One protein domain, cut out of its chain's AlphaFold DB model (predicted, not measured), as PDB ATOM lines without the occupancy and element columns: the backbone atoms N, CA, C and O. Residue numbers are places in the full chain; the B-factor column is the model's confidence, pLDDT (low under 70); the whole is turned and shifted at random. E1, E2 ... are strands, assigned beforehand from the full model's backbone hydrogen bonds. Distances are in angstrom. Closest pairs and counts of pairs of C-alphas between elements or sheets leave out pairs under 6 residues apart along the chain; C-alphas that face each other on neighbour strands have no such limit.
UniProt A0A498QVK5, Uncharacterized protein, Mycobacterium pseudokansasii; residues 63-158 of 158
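What this domain is: This is residues 63 to 158 of the 158 residues of an uncharacterized protein of Mycobacterium pseudokansasii (UniProt A0A498QVK5). With little regular structure, this is a compact body mostly of loops round a small sheet, E3-E4-E5, with a short hairpin, E1 and E2, over one face and crossing its strands. The 96 printed residues have no named helix and five named strands, E1 to E5 in chain order, holding 24 residues: all strand. E3, E4 and E5 form a meander, each the antiparallel neighbour of the one before. The radius of gyration of the C-alphas is 12.0 A and the spans are 31 by 31 by 23 A.

How they stand to each other: E1, residues 67 to 69, and E2, residues 75 to 77, form an antiparallel hairpin, with N 68 and O 76 within hydrogen-bond range at 3.0 A. E3, residues 94 to 98, and E4, residues 110 to 116, form another, with N 97 and O 113 at 2.8 A. E4 and E5, residues 126 to 131, form a third, with N 114 and O 128 at 2.8 A. Residues 126 to 127 of E5 also pair antiparallel with residues 154 to 155. E1 and E5 are only just apart, at 8.2 A.

Where its parts are: E1 begins at C-alpha 67 (-37.740, -22.815, -9.760). E4 spans 17.1 A from first to last C-alpha, and E5 17.0 A, ending at C-alpha 131 (-43.761, -6.136, -3.167).

The domain as a whole: The farthest C-alphas, Asn 102 and Ala 120, are 33.8 A apart. The printed part has no cut. The links E2 to E3 and E3 to E4 are long. No printed residue is under pLDDT 70.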
ATOM      1  N   HIS A  63     -36.714 -15.819 -20.702       85.44
ATOM      2  CA  HIS A  63     -36.512 -17.226 -20.347       85.44
ATOM      3  C   HIS A  63     -36.476 -17.400 -18.825       85.44
ATOM      4  O   HIS A  63     -35.446 -17.778 -18.267       85.44
ATOM      5  N   PRO A  64     -37.563 -17.052 -18.116       91.69
ATOM      6  CA  PRO A  64     -37.513 -17.032 -16.668       91.69
ATOM      7  C   PRO A  64     -37.477 -18.459 -16.091       91.69
ATOM      8  O   PRO A  64     -38.179 -19.346 -16.591       91.69
ATOM      9  N   PRO A  65     -36.704 -18.700 -15.017       92.00
ATOM     10  CA  PRO A  65     -36.703 -19.986 -14.335       92.00
ATOM     11  C   PRO A  65     -38.030 -20.206 -13.601       92.00
ATOM     12  O   PRO A  65     -38.582 -19.283 -13.003       92.00
ATOM     13  N   THR A  66     -38.520 -21.447 -13.597       92.38
ATOM     14  CA  THR A  66     -39.753 -21.838 -12.882       92.38
ATOM     15  C   THR A  66     -39.497 -22.263 -11.437       92.38
ATOM     16  O   THR A  66     -40.416 -22.316 -10.622       92.38
ATOM     17  N   ASN A  67     -38.238 -22.536 -11.101       92.06
ATOM     18  CA  ASN A  67     -37.740 -22.815  -9.760       92.06
ATOM     19  C   ASN A  67     -36.288 -22.338  -9.654       92.06
ATOM     20  O   ASN A  67     -35.585 -22.268 -10.662       92.06
ATOM     21  N   VAL A  68     -35.852 -22.015  -8.441       93.25
ATOM     22  CA  VAL A  68     -34.457 -21.667  -8.145       93.25
ATOM     23  C   VAL A  68     -34.038 -22.266  -6.805       93.25
ATOM     24  O   VAL A  68     -34.876 -22.545  -5.945       93.25
ATOM     25  N   ILE A  69     -32.731 -22.447  -6.623       94.44
ATOM     26  CA  ILE A  69     -32.159 -22.878  -5.347       94.44
ATOM     27  C   ILE A  69     -31.756 -21.636  -4.559       94.44
ATOM     28  O   ILE A  69     -30.832 -20.915  -4.930       94.44
ATOM     29  N   GLY A  70     -32.479 -21.378  -3.477       91.62
ATOM     30  CA  GLY A  70     -32.215 -20.284  -2.559       91.62
ATOM     31  C   GLY A  70     -31.075 -20.565  -1.574       91.62
ATOM     32  O   GLY A  70     -30.522 -21.672  -1.518       91.62
ATOM     33  N   PRO A  71     -30.743 -19.567  -0.737       90.81
ATOM     34  CA  PRO A  71     -29.778 -19.709   0.349       90.81
ATOM     35  C   PRO A  71     -30.050 -20.937   1.229       90.81
ATOM     36  O   PRO A  71     -31.182 -21.203   1.620       90.81
ATOM     37  N   GLY A  72     -29.002 -21.702   1.546       89.62
ATOM     38  CA  GLY A  72     -29.129 -22.928   2.345       89.62
ATOM     39  C   GLY A  72     -29.706 -24.136   1.592       89.62
ATOM     40  O   GLY A  72     -30.012 -25.141   2.227       89.62
ATOM     41  N   GLY A  73     -29.840 -24.067   0.261       91.06
ATOM     42  CA  GLY A  73     -30.311 -25.187  -0.564       91.06
ATOM     43  C   GLY A  73     -31.833 -25.337  -0.608       91.06
ATOM     44  O   GLY A  73     -32.336 -26.385  -1.005       91.06
ATOM     45  N   VAL A  74     -32.574 -24.313  -0.178       91.62
ATOM     46  CA  VAL A  74     -34.039 -24.329  -0.190       91.62
ATOM     47  C   VAL A  74     -34.568 -24.168  -1.617       91.62
ATOM     48  O   VAL A  74     -34.130 -23.288  -2.352       91.62
ATOM     49  N   ASN A  75     -35.536 -24.992  -2.014       92.56
ATOM     50  CA  ASN A  75     -36.228 -24.809  -3.288       92.56
ATOM     51  C   ASN A  75     -37.200 -23.638  -3.180       92.56
ATOM     52  O   ASN A  75     -38.099 -23.659  -2.338       92.56
ATOM     53  N   LEU A  76     -37.037 -22.648  -4.052       92.62
ATOM     54  CA  LEU A  76     -37.893 -21.473  -4.105       92.62
ATOM     55  C   LEU A  76     -38.689 -21.429  -5.418       92.62
ATOM     56  O   LEU A  76     -38.169 -21.823  -6.471       92.62
ATOM     57  N   PRO A  77     -39.944 -20.946  -5.383       92.06
ATOM     58  CA  PRO A  77     -40.764 -20.813  -6.580       92.06
ATOM     59  C   PRO A  77     -40.206 -19.730  -7.510       92.06
ATOM     60  O   PRO A  77     -39.959 -18.602  -7.087       92.06
ATOM     61  N   GLY A  78     -40.022 -20.069  -8.784       92.06
ATOM     62  CA  GLY A  78     -39.685 -19.112  -9.834       92.06
ATOM     63  C   GLY A  78     -40.931 -18.524 -10.496       92.06
ATOM     64  O   GLY A  78     -42.029 -18.538  -9.939       92.06
ATOM     65  N   VAL A  79     -40.767 -18.015 -11.714       92.94
ATOM     66  CA  VAL A  79     -41.886 -17.500 -12.511       92.94
ATOM     67  C   VAL A  79     -42.788 -18.664 -12.935       92.94
ATOM     68  O   VAL A  79     -42.285 -19.648 -13.483       92.94
ATOM     69  N   PRO A  80     -44.114 -18.583 -12.724       90.25
ATOM     70  CA  PRO A  80     -45.016 -19.639 -13.161       90.25
ATOM     71  C   PRO A  80     -44.907 -19.897 -14.679       90.25
ATOM     72  O   PRO A  80     -44.784 -18.945 -15.455       90.25
ATOM     73  N   PRO A  81     -44.973 -21.164 -15.131       88.81
ATOM     74  CA  PRO A  81     -44.865 -21.495 -16.550       88.81
ATOM     75  C   PRO A  81     -45.876 -20.734 -17.419       88.81
ATOM     76  O   PRO A  81     -47.059 -20.658 -17.088       88.81
ATOM     77  N   GLY A  82     -45.413 -20.197 -18.549       86.38
ATOM     78  CA  GLY A  82     -46.252 -19.481 -19.518       86.38
ATOM     79  C   GLY A  82     -46.555 -18.020 -19.166       86.38
ATOM     80  O   GLY A  82     -47.167 -17.328 -19.979       86.38
ATOM     81  N   VAL A  83     -46.117 -17.524 -18.004       89.75
ATOM     82  CA  VAL A  83     -46.233 -16.099 -17.672       89.75
ATOM     83  C   VAL A  83     -45.200 -15.308 -18.470       89.75
ATOM     84  O   VAL A  83     -43.997 -15.541 -18.366       89.75
ATOM     85  N   ILE A  84     -45.688 -14.344 -19.246       88.81
ATOM     86  CA  ILE A  84     -44.882 -13.377 -19.993       88.81
ATOM     87  C   ILE A  84     -45.037 -12.008 -19.333       88.81
ATOM     88  O   ILE A  84     -46.121 -11.647 -18.877       88.81
ATOM     89  N   SER A  85     -43.949 -11.250 -19.281       90.50
ATOM     90  CA  SER A  85     -43.925  -9.879 -18.786       90.50
ATOM     91  C   SER A  85     -43.955  -8.879 -19.941       90.50
ATOM     92  O   SER A  85     -43.329  -9.078 -20.977       90.50
ATOM     93  N   ASP A  86     -44.646  -7.763 -19.758       85.25
ATOM     94  CA  ASP A  86     -44.523  -6.557 -20.581       85.25
ATOM     95  C   ASP A  86     -43.770  -5.431 -19.846       85.25
ATOM     96  O   ASP A  86     -43.653  -4.311 -20.349       85.25
ATOM     97  N   THR A  87     -43.263  -5.737 -18.651       91.25
ATOM     98  CA  THR A  87     -42.702  -4.784 -17.702       91.25
ATOM     99  C   THR A  87     -41.202  -5.045 -17.555       91.25
ATOM    100  O   THR A  87     -40.790  -5.888 -16.750       91.25
ATOM    101  N   PRO A  88     -40.349  -4.343 -18.319       93.31
ATOM    102  CA  PRO A  88     -38.909  -4.467 -18.163       93.31
ATOM    103  C   PRO A  88     -38.465  -3.943 -16.792       93.31
ATOM    104  O   PRO A  88     -39.056  -3.017 -16.224       93.31
ATOM    105  N   ALA A  89     -37.375  -4.501 -16.269       92.94
ATOM    106  CA  ALA A  89     -36.692  -3.926 -15.117       92.94
ATOM    107  C   ALA A  89     -36.237  -2.490 -15.432       92.94
ATOM    108  O   ALA A  89     -35.985  -2.149 -16.587       92.94
ATOM    109  N   LYS A  90     -36.070  -1.644 -14.405       89.19
ATOM    110  CA  LYS A  90     -35.722  -0.221 -14.587       89.19
ATOM    111  C   LYS A  90     -34.460  -0.003 -15.436       89.19
ATOM    112  O   LYS A  90     -34.397   0.953 -16.195       89.19
ATOM    113  N   SER A  91     -33.476  -0.893 -15.331       88.62
ATOM    114  CA  SER A  91     -32.240  -0.853 -16.126       88.62
ATOM    115  C   SER A  91     -32.410  -1.314 -17.584       88.62
ATOM    116  O   SER A  91     -31.469  -1.225 -18.370       88.62
ATOM    117  N   GLY A  92     -33.565  -1.880 -17.942       92.19
ATOM    118  CA  GLY A  92     -33.787  -2.616 -19.187       92.19
ATOM    119  C   GLY A  92     -33.049  -3.962 -19.255       92.19
ATOM    120  O   GLY A  92     -32.958  -4.549 -20.328       92.19
ATOM    121  N   GLN A  93     -32.481  -4.448 -18.143       92.12
ATOM    122  CA  GLN A  93     -31.678  -5.681 -18.078       92.12
ATOM    123  C   GLN A  93     -32.399  -6.799 -17.320       92.12
ATOM    124  O   GLN A  93     -31.875  -7.364 -16.363       92.12
ATOM    125  N   GLY A  94     -33.630  -7.080 -17.723       94.69
ATOM    126  CA  GLY A  94     -34.463  -8.081 -17.081       94.69
ATOM    127  C   GLY A  94     -35.933  -7.721 -17.168       94.69
ATOM    128  O   GLY A  94     -36.309  -6.712 -17.773       94.69
ATOM    129  N   TRP A  95     -36.750  -8.531 -16.514       96.25
ATOM    130  CA  TRP A  95     -38.201  -8.490 -16.606       96.25
ATOM    131  C   TRP A  95     -38.841  -8.656 -15.233       96.25
ATOM    132  O   TRP A  95     -38.318  -9.360 -14.369       96.25
ATOM    133  N   ILE A  96     -39.979  -7.995 -15.032       96.12
ATOM    134  CA  ILE A  96     -40.783  -8.075 -13.814       96.12
ATOM    135  C   ILE A  96     -42.059  -8.843 -14.141       96.12
ATOM    136  O   ILE A  96     -42.916  -8.369 -14.883       96.12
ATOM    137  N   TYR A  97     -42.195 -10.034 -13.581       95.75
ATOM    138  CA  TYR A  97     -43.329 -10.922 -13.772       95.75
ATOM    139  C   TYR A  97     -44.300 -10.742 -12.618       95.75
ATOM    140  O   TYR A  97     -43.959 -11.025 -11.472       95.75
ATOM    141  N   SER A  98     -45.508 -10.273 -12.913       94.06
ATOM    142  CA  SER A  98     -46.572 -10.240 -11.910       94.06
ATOM    143  C   SER A  98     -46.988 -11.669 -11.573       94.06
ATOM    144  O   SER A  98     -47.195 -12.485 -12.472       94.06
ATOM    145  N   ILE A  99     -47.120 -11.968 -10.287       90.56
ATOM    146  CA  ILE A  99     -47.613 -13.250  -9.792       90.56
ATOM    147  C   ILE A  99     -48.888 -13.040  -8.986       90.56
ATOM    148  O   ILE A  99     -49.160 -11.963  -8.458       90.56
ATOM    149  N   THR A 100     -49.710 -14.081  -8.910       83.81
ATOM    150  CA  THR A 100     -50.914 -14.044  -8.087       83.81
ATOM    151  C   THR A 100     -50.535 -13.992  -6.603       83.81
ATOM    152  O   THR A 100     -49.738 -14.821  -6.156       83.81
ATOM    153  N   PRO A 101     -51.105 -13.066  -5.809       75.62
ATOM    154  CA  PRO A 101     -50.931 -13.089  -4.361       75.62
ATOM    155  C   PRO A 101     -51.428 -14.409  -3.754       75.62
ATOM    156  O   PRO A 101     -52.361 -15.025  -4.276       75.62
ATOM    157  N   ASN A 102     -50.861 -14.794  -2.609       72.50
ATOM    158  CA  ASN A 102     -51.211 -16.009  -1.854       72.50
ATOM    159  C   ASN A 102     -50.875 -17.335  -2.558       72.50
ATOM    160  O   ASN A 102     -51.550 -18.344  -2.336       72.50
ATOM    161  N   GLN A 103     -49.842 -17.369  -3.401       78.19
ATOM    162  CA  GLN A 103     -49.300 -18.654  -3.842       78.19
ATOM    163  C   GLN A 103     -48.786 -19.455  -2.630       78.19
ATOM    164  O   GLN A 103     -48.142 -18.878  -1.751       78.19
ATOM    165  N   PRO A 104     -49.052 -20.773  -2.543       80.00
ATOM    166  CA  PRO A 104     -48.527 -21.597  -1.461       80.00
ATOM    167  C   PRO A 104     -47.005 -21.450  -1.323       80.00
ATOM    168  O   PRO A 104     -46.274 -21.618  -2.295       80.00
ATOM    169  N   GLY A 105     -46.532 -21.137  -0.114       81.38
ATOM    170  CA  GLY A 105     -45.107 -20.912   0.158       81.38
ATOM    171  C   GLY A 105     -44.595 -19.502  -0.162       81.38
ATOM    172  O   GLY A 105     -43.397 -19.270  -0.031       81.38
ATOM    173  N   ILE A 106     -45.480 -18.574  -0.544       90.06
ATOM    174  CA  ILE A 106     -45.169 -17.168  -0.834       90.06
ATOM    175  C   ILE A 106     -45.987 -16.267   0.105       90.06
ATOM    176  O   ILE A 106     -47.208 -16.410   0.202       90.06
ATOM    177  N   ASP A 107     -45.335 -15.324   0.788       94.12
ATOM    178  CA  ASP A 107     -46.016 -14.317   1.604       94.12
ATOM    179  C   ASP A 107     -46.943 -13.449   0.724       94.12
ATOM    180  O   ASP A 107     -46.539 -13.020  -0.360       94.12
ATOM    181  N   PRO A 108     -48.171 -13.123   1.174       93.56
ATOM    182  CA  PRO A 108     -49.137 -12.342   0.394       93.56
ATOM    183  C   PRO A 108     -48.662 -10.956  -0.058       93.56
ATOM    184  O   PRO A 108     -49.266 -10.365  -0.953       93.56
ATOM    185  N   ARG A 109     -47.625 -10.396   0.577       94.56
ATOM    186  CA  ARG A 109     -47.044  -9.101   0.193       94.56
ATOM    187  C   ARG A 109     -46.157  -9.193  -1.042       94.56
ATOM    188  O   ARG A 109     -45.866  -8.153  -1.631       94.56
ATOM    189  N   VAL A 110     -45.723 -10.391  -1.422       95.19
ATOM    190  CA  VAL A 110     -45.001 -10.622  -2.670       95.19
ATOM    191  C   VAL A 110     -46.011 -10.648  -3.809       95.19
ATOM    192  O   VAL A 110     -46.948 -11.445  -3.813       95.19
ATOM    193  N   VAL A 111     -45.815  -9.770  -4.787       95.00
ATOM    194  CA  VAL A 111     -46.735  -9.630  -5.928       95.00
ATOM    195  C   VAL A 111     -46.039  -9.789  -7.269       95.00
ATOM    196  O   VAL A 111     -46.709  -9.992  -8.279       95.00
ATOM    197  N   SER A 112     -44.707  -9.730  -7.293       95.88
ATOM    198  CA  SER A 112     -43.944  -9.900  -8.521       95.88
ATOM    199  C   SER A 112     -42.628 -10.622  -8.277       95.88
ATOM    200  O   SER A 112     -42.040 -10.553  -7.199       95.88
ATOM    201  N   ILE A 113     -42.145 -11.270  -9.327       96.12
ATOM    202  CA  ILE A 113     -40.820 -11.868  -9.418       96.12
ATOM    203  C   ILE A 113     -40.047 -11.083 -10.467       96.12
ATOM    204  O   ILE A 113     -40.499 -10.957 -11.604       96.12
ATOM    205  N   ARG A 114     -38.881 -10.551 -10.116       96.75
ATOM    206  CA  ARG A 114     -37.992  -9.904 -11.078       96.75
ATOM    207  C   ARG A 114     -36.861 -10.853 -11.429       96.75
ATOM    208  O   ARG A 114     -36.181 -11.356 -10.542       96.75
ATOM    209  N   VAL A 115     -36.669 -11.071 -12.724       96.62
ATOM    210  CA  VAL A 115     -35.586 -11.887 -13.277       96.62
ATOM    211  C   VAL A 115     -34.646 -10.962 -14.025       96.62
ATOM    212  O   VAL A 115     -35.071 -10.216 -14.908       96.62
ATOM    213  N   MET A 116     -33.381 -10.987 -13.635       95.75
ATOM    214  CA  MET A 116     -32.336 -10.112 -14.140       95.75
ATOM    215  C   MET A 116     -31.351 -10.905 -14.987       95.75
ATOM    216  O   MET A 116     -31.048 -12.060 -14.691       95.75
ATOM    217  N   GLU A 117     -30.852 -10.256 -16.033       93.94
ATOM    218  CA  GLU A 117     -29.881 -10.828 -16.964       93.94
ATOM    219  C   GLU A 117     -28.557 -11.217 -16.278       93.94
ATOM    220  O   GLU A 117     -28.220 -10.684 -15.212       93.94
ATOM    221  N   PRO A 118     -27.759 -12.092 -16.917       93.88
ATOM    222  CA  PRO A 118     -26.391 -12.369 -16.514       93.88
ATOM    223  C   PRO A 118     -25.532 -11.128 -16.270       93.88
ATOM    224  O   PRO A 118     -25.523 -10.168 -17.040       93.88
ATOM    225  N   THR A 119     -24.734 -11.192 -15.211       92.62
ATOM    226  CA  THR A 119     -23.703 -10.208 -14.869       92.62
ATOM    227  C   THR A 119     -22.422 -10.931 -14.466       92.62
ATOM    228  O   THR A 119     -22.424 -12.141 -14.253       92.62
ATOM    229  N   ALA A 120     -21.319 -10.199 -14.296       93.06
ATOM    230  CA  ALA A 120     -20.072 -10.789 -13.802       93.06
ATOM    231  C   ALA A 120     -20.228 -11.456 -12.418       93.06
ATOM    232  O   ALA A 120     -19.557 -12.444 -12.136       93.06
ATOM    233  N   GLN A 121     -21.119 -10.932 -11.568       92.00
ATOM    234  CA  GLN A 121     -21.416 -11.505 -10.252       92.00
ATOM    235  C   GLN A 121     -22.407 -12.677 -10.328       92.00
ATOM    236  O   GLN A 121     -22.319 -13.603  -9.527       92.00
ATOM    237  N   TYR A 122     -23.327 -12.643 -11.293       92.62
ATOM    238  CA  TYR A 122     -24.368 -13.653 -11.491       92.62
ATOM    239  C   TYR A 122     -24.331 -14.153 -12.941       92.62
ATOM    240  O   TYR A 122     -25.082 -13.638 -13.771       92.62
ATOM    241  N   PRO A 123     -23.467 -15.127 -13.286       92.88
ATOM    242  CA  PRO A 123     -23.219 -15.528 -14.678       92.88
ATOM    243  C   PRO A 123     -24.431 -16.088 -15.433       92.88
ATOM    244  O   PRO A 123     -24.425 -16.117 -16.660       92.88
ATOM    245  N   HIS A 124     -25.472 -16.503 -14.711       92.56
ATOM    246  CA  HIS A 124     -26.728 -17.018 -15.267       92.56
ATOM    247  C   HIS A 124     -27.916 -16.090 -14.975       92.56
ATOM    248  O   HIS A 124     -29.062 -16.419 -15.262       92.56
ATOM    249  N   GLY A 125     -27.637 -14.906 -14.428       94.31
ATOM    250  CA  GLY A 125     -28.643 -13.990 -13.922       94.31
ATOM    251  C   GLY A 125     -29.055 -14.321 -12.495       94.31
ATOM    252  O   GLY A 125     -28.526 -15.227 -11.843       94.31
ATOM    253  N   TYR A 126     -29.994 -13.537 -11.988       95.38
ATOM    254  CA  TYR A 126     -30.555 -13.734 -10.660       95.38
ATOM    255  C   TYR A 126     -32.032 -13.370 -10.652       95.38
ATOM    256  O   TYR A 126     -32.537 -12.653 -11.519       95.38
ATOM    257  N   LEU A 127     -32.719 -13.861  -9.637       95.81
ATOM    258  CA  LEU A 127     -34.110 -13.587  -9.357       95.81
ATOM    259  C   LEU A 127     -34.231 -12.905  -7.998       95.81
ATOM    260  O   LEU A 127     -33.453 -13.175  -7.082       95.81
ATOM    261  N   ASN A 128     -35.240 -12.052  -7.853       95.81
ATOM    262  CA  ASN A 128     -35.716 -11.627  -6.546       95.81
ATOM    263  C   ASN A 128     -37.222 -11.360  -6.507       95.81
ATOM    264  O   ASN A 128     -37.888 -11.227  -7.535       95.81
ATOM    265  N   TYR A 129     -37.757 -11.325  -5.289       95.75
ATOM    266  CA  TYR A 129     -39.176 -11.140  -5.017       95.75
ATOM    267  C   TYR A 129     -39.459  -9.685  -4.682       95.75
ATOM    268  O   TYR A 129     -38.711  -9.053  -3.934       95.75
ATOM    269  N   LEU A 130     -40.543  -9.154  -5.241       96.06
ATOM    270  CA  LEU A 130     -40.922  -7.759  -5.093       96.06
ATOM    271  C   LEU A 130     -42.311  -7.618  -4.472       96.06
ATOM    272  O   LEU A 130     -43.243  -8.363  -4.795       96.06
ATOM    273  N   ASN A 131     -42.456  -6.605  -3.620       95.19
ATOM    274  CA  ASN A 131     -43.761  -6.136  -3.167       95.19
ATOM    275  C   ASN A 131     -44.394  -5.149  -4.164       95.19
ATOM    276  O   ASN A 131     -43.797  -4.782  -5.175       95.19
ATOM    277  N   ILE A 132     -45.610  -4.682  -3.863       93.94
ATOM    278  CA  ILE A 132     -46.371  -3.752  -4.721       93.94
ATOM    279  C   ILE A 132     -45.684  -2.396  -4.939       93.94
ATOM    280  O   ILE A 132     -45.970  -1.695  -5.904       93.94
ATOM    281  N   MET A 133     -44.748  -2.038  -4.058       93.81
ATOM    282  CA  MET A 133     -43.928  -0.834  -4.168       93.81
ATOM    283  C   MET A 133     -42.635  -1.084  -4.963       93.81
ATOM    284  O   MET A 133     -41.756  -0.223  -4.985       93.81
ATOM    285  N   SER A 134     -42.497  -2.254  -5.598       92.81
ATOM    286  CA  SER A 134     -41.299  -2.706  -6.316       92.81
ATOM    287  C   SER A 134     -40.041  -2.771  -5.444       92.81
ATOM    288  O   SER A 134     -38.926  -2.621  -5.947       92.81
ATOM    289  N   GLN A 135     -40.208  -2.978  -4.137       94.56
ATOM    290  CA  GLN A 135     -39.096  -3.180  -3.212       94.56
ATOM    291  C   GLN A 135     -38.792  -4.668  -3.071       94.56
ATOM    292  O   GLN A 135     -39.711  -5.486  -3.061       94.56
ATOM    293  N   GLU A 136     -37.513  -4.993  -2.915       95.56
ATOM    294  CA  GLU A 136     -37.041  -6.355  -2.665       95.56
ATOM    295  C   GLU A 136     -37.495  -6.829  -1.288       95.56
ATOM    296  O   GLU A 136     -37.291  -6.142  -0.281       95.56
ATOM    297  N   VAL A 137     -38.129  -7.996  -1.254       95.50
ATOM    298  CA  VAL A 137     -38.704  -8.576  -0.043       95.50
ATOM    299  C   VAL A 137     -38.341 -10.043   0.104       95.50
ATOM    300  O   VAL A 137     -38.134 -10.755  -0.877       95.50
ATOM    301  N   ASP A 138     -38.280 -10.490   1.349       94.00
ATOM    302  CA  ASP A 138     -38.175 -11.901   1.682       94.00
ATOM    303  C   ASP A 138     -39.462 -12.621   1.262       94.00
ATOM    304  O   ASP A 138     -40.574 -12.187   1.581       94.00
ATOM    305  N   LEU A 139     -39.296 -13.737   0.560       92.81
ATOM    306  CA  LEU A 139     -40.377 -14.572   0.042       92.81
ATOM    307  C   LEU A 139     -41.348 -15.048   1.130       92.81
ATOM    308  O   LEU A 139     -42.544 -15.149   0.875       92.81
ATOM    309  N   PHE A 140     -40.839 -15.403   2.308       92.31
ATOM    310  CA  PHE A 140     -41.597 -16.116   3.337       92.31
ATOM    311  C   PHE A 140     -42.264 -15.181   4.341       92.31
ATOM    312  O   PHE A 140     -43.257 -15.546   4.968       92.31
ATOM    313  N   THR A 141     -41.709 -13.985   4.518       92.75
ATOM    314  CA  THR A 141     -42.144 -13.010   5.525       92.75
ATOM    315  C   THR A 141     -42.696 -11.722   4.919       92.75
ATOM    316  O   THR A 141     -43.279 -10.904   5.641       92.75
ATOM    317  N   GLY A 142     -42.463 -11.491   3.622       92.62
ATOM    318  CA  GLY A 142     -42.867 -10.284   2.902       92.62
ATOM    319  C   GLY A 142     -42.189  -9.007   3.404       92.62
ATOM    320  O   GLY A 142     -42.642  -7.903   3.093       92.62
ATOM    321  N   ARG A 143     -41.143  -9.135   4.230       95.19
ATOM    322  CA  ARG A 143     -40.403  -8.004   4.795       95.19
ATOM    323  C   ARG A 143     -39.392  -7.498   3.788       95.19
ATOM    324  O   ARG A 143     -38.718  -8.287   3.137       95.19
ATOM    325  N   THR A 144     -39.257  -6.182   3.705       96.38
ATOM    326  CA  THR A 144     -38.214  -5.548   2.901       96.38
ATOM    327  C   THR A 144     -36.838  -5.959   3.398       96.38
ATOM    328  O   THR A 144     -36.598  -5.994   4.606       96.38
ATOM    329  N   MET A 145     -35.941  -6.253   2.463       94.50
ATOM    330  CA  MET A 145     -34.589  -6.712   2.768       94.50
ATOM    331  C   MET A 145     -33.543  -5.671   2.387       94.50
ATOM    332  O   MET A 145     -33.766  -4.795   1.550       94.50
ATOM    333  N   LEU A 146     -32.377  -5.782   3.018       91.44
ATOM    334  CA  LEU A 146     -31.180  -5.081   2.575       91.44
ATOM    335  C   LEU A 146     -30.572  -5.826   1.385       91.44
ATOM    336  O   LEU A 146     -30.649  -7.046   1.309       91.44
ATOM    337  N   SER A 147     -29.870  -5.107   0.512       86.44
ATOM    338  CA  SER A 147     -29.202  -5.714  -0.651       86.44
ATOM    339  C   SER A 147     -28.147  -6.769  -0.284       86.44
ATOM    340  O   SER A 147     -27.773  -7.564  -1.143       86.44
ATOM    341  N   SER A 148     -27.627  -6.749   0.949       89.44
ATOM    342  CA  SER A 148     -26.671  -7.736   1.466       89.44
ATOM    343  C   SER A 148     -27.331  -9.020   1.970       89.44
ATOM    344  O   SER A 148     -26.622  -9.950   2.345       89.44
ATOM    345  N   ASP A 149     -28.662  -9.055   2.057       93.00
ATOM    346  CA  ASP A 149     -29.388 -10.252   2.457       93.00
ATOM    347  C   ASP A 149     -29.203 -11.346   1.391       93.00
ATOM    348  O   ASP A 149     -29.338 -11.059   0.196       93.00
ATOM    349  N   PRO A 150     -28.892 -12.596   1.773       89.06
ATOM    350  CA  PRO A 150     -28.702 -13.670   0.806       89.06
ATOM    351  C   PRO A 150     -29.961 -13.975  -0.028       89.06
ATOM    352  O   PRO A 150     -29.831 -14.520  -1.122       89.06
ATOM    353  N   PHE A 151     -31.166 -13.609   0.427       91.38
ATOM    354  CA  PHE A 151     -32.401 -13.732  -0.356       91.38
ATOM    355  C   PHE A 151     -32.659 -12.541  -1.298       91.38
ATOM    356  O   PHE A 151     -33.566 -12.613  -2.128       91.38
ATOM    357  N   ALA A 152     -31.875 -11.458  -1.225       92.44
ATOM    358  CA  ALA A 152     -32.052 -10.280  -2.086       92.44
ATOM    359  C   ALA A 152     -31.665 -10.536  -3.550       92.44
ATOM    360  O   ALA A 152     -32.201  -9.890  -4.453       92.44
ATOM    361  N   HIS A 153     -30.752 -11.481  -3.785       94.31
ATOM    362  CA  HIS A 153     -30.272 -11.870  -5.108       94.31
ATOM    363  C   HIS A 153     -30.094 -13.386  -5.163       94.31
ATOM    364  O   HIS A 153     -29.060 -13.912  -4.754       94.31
ATOM    365  N   ILE A 154     -31.102 -14.095  -5.665       95.62
ATOM    366  CA  ILE A 154     -31.079 -15.555  -5.753       95.62
ATOM    367  C   ILE A 154     -30.528 -15.947  -7.127       95.62
ATOM    368  O   ILE A 154     -31.185 -15.656  -8.131       95.62
ATOM    369  N   PRO A 155     -29.341 -16.572  -7.223       94.88
ATOM    370  CA  PRO A 155     -28.767 -16.950  -8.510       94.88
ATOM    371  C   PRO A 155     -29.676 -17.915  -9.275       94.88
ATOM    372  O   PRO A 155     -30.238 -18.849  -8.698       94.88
ATOM    373  N   VAL A 156     -29.799 -17.705 -10.584       92.94
ATOM    374  CA  VAL A 156     -30.480 -18.662 -11.462       92.94
ATOM    375  C   VAL A 156     -29.545 -19.859 -11.690       92.94
ATOM    376  O   VAL A 156     -28.355 -19.648 -11.933       92.94
ATOM    377  N   PRO A 157     -30.035 -21.106 -11.570       81.19
ATOM    378  CA  PRO A 157     -29.228 -22.292 -11.843       81.19
ATOM    379  C   PRO A 157     -28.919 -22.442 -13.342       81.19
ATOM    380  O   PRO A 157     -29.627 -21.887 -14.183       81.19
ATOM    381  N   ASN A 158     -27.860 -23.194 -13.654       71.94
ATOM    382  CA  ASN A 158     -27.448 -23.517 -15.026       71.94
ATOM    383  C   ASN A 158     -28.487 -24.338 -15.794       71.94
ATOM    384  O   ASN A 158     -29.150 -25.192 -15.161       71.94
TER     385      ASN A 158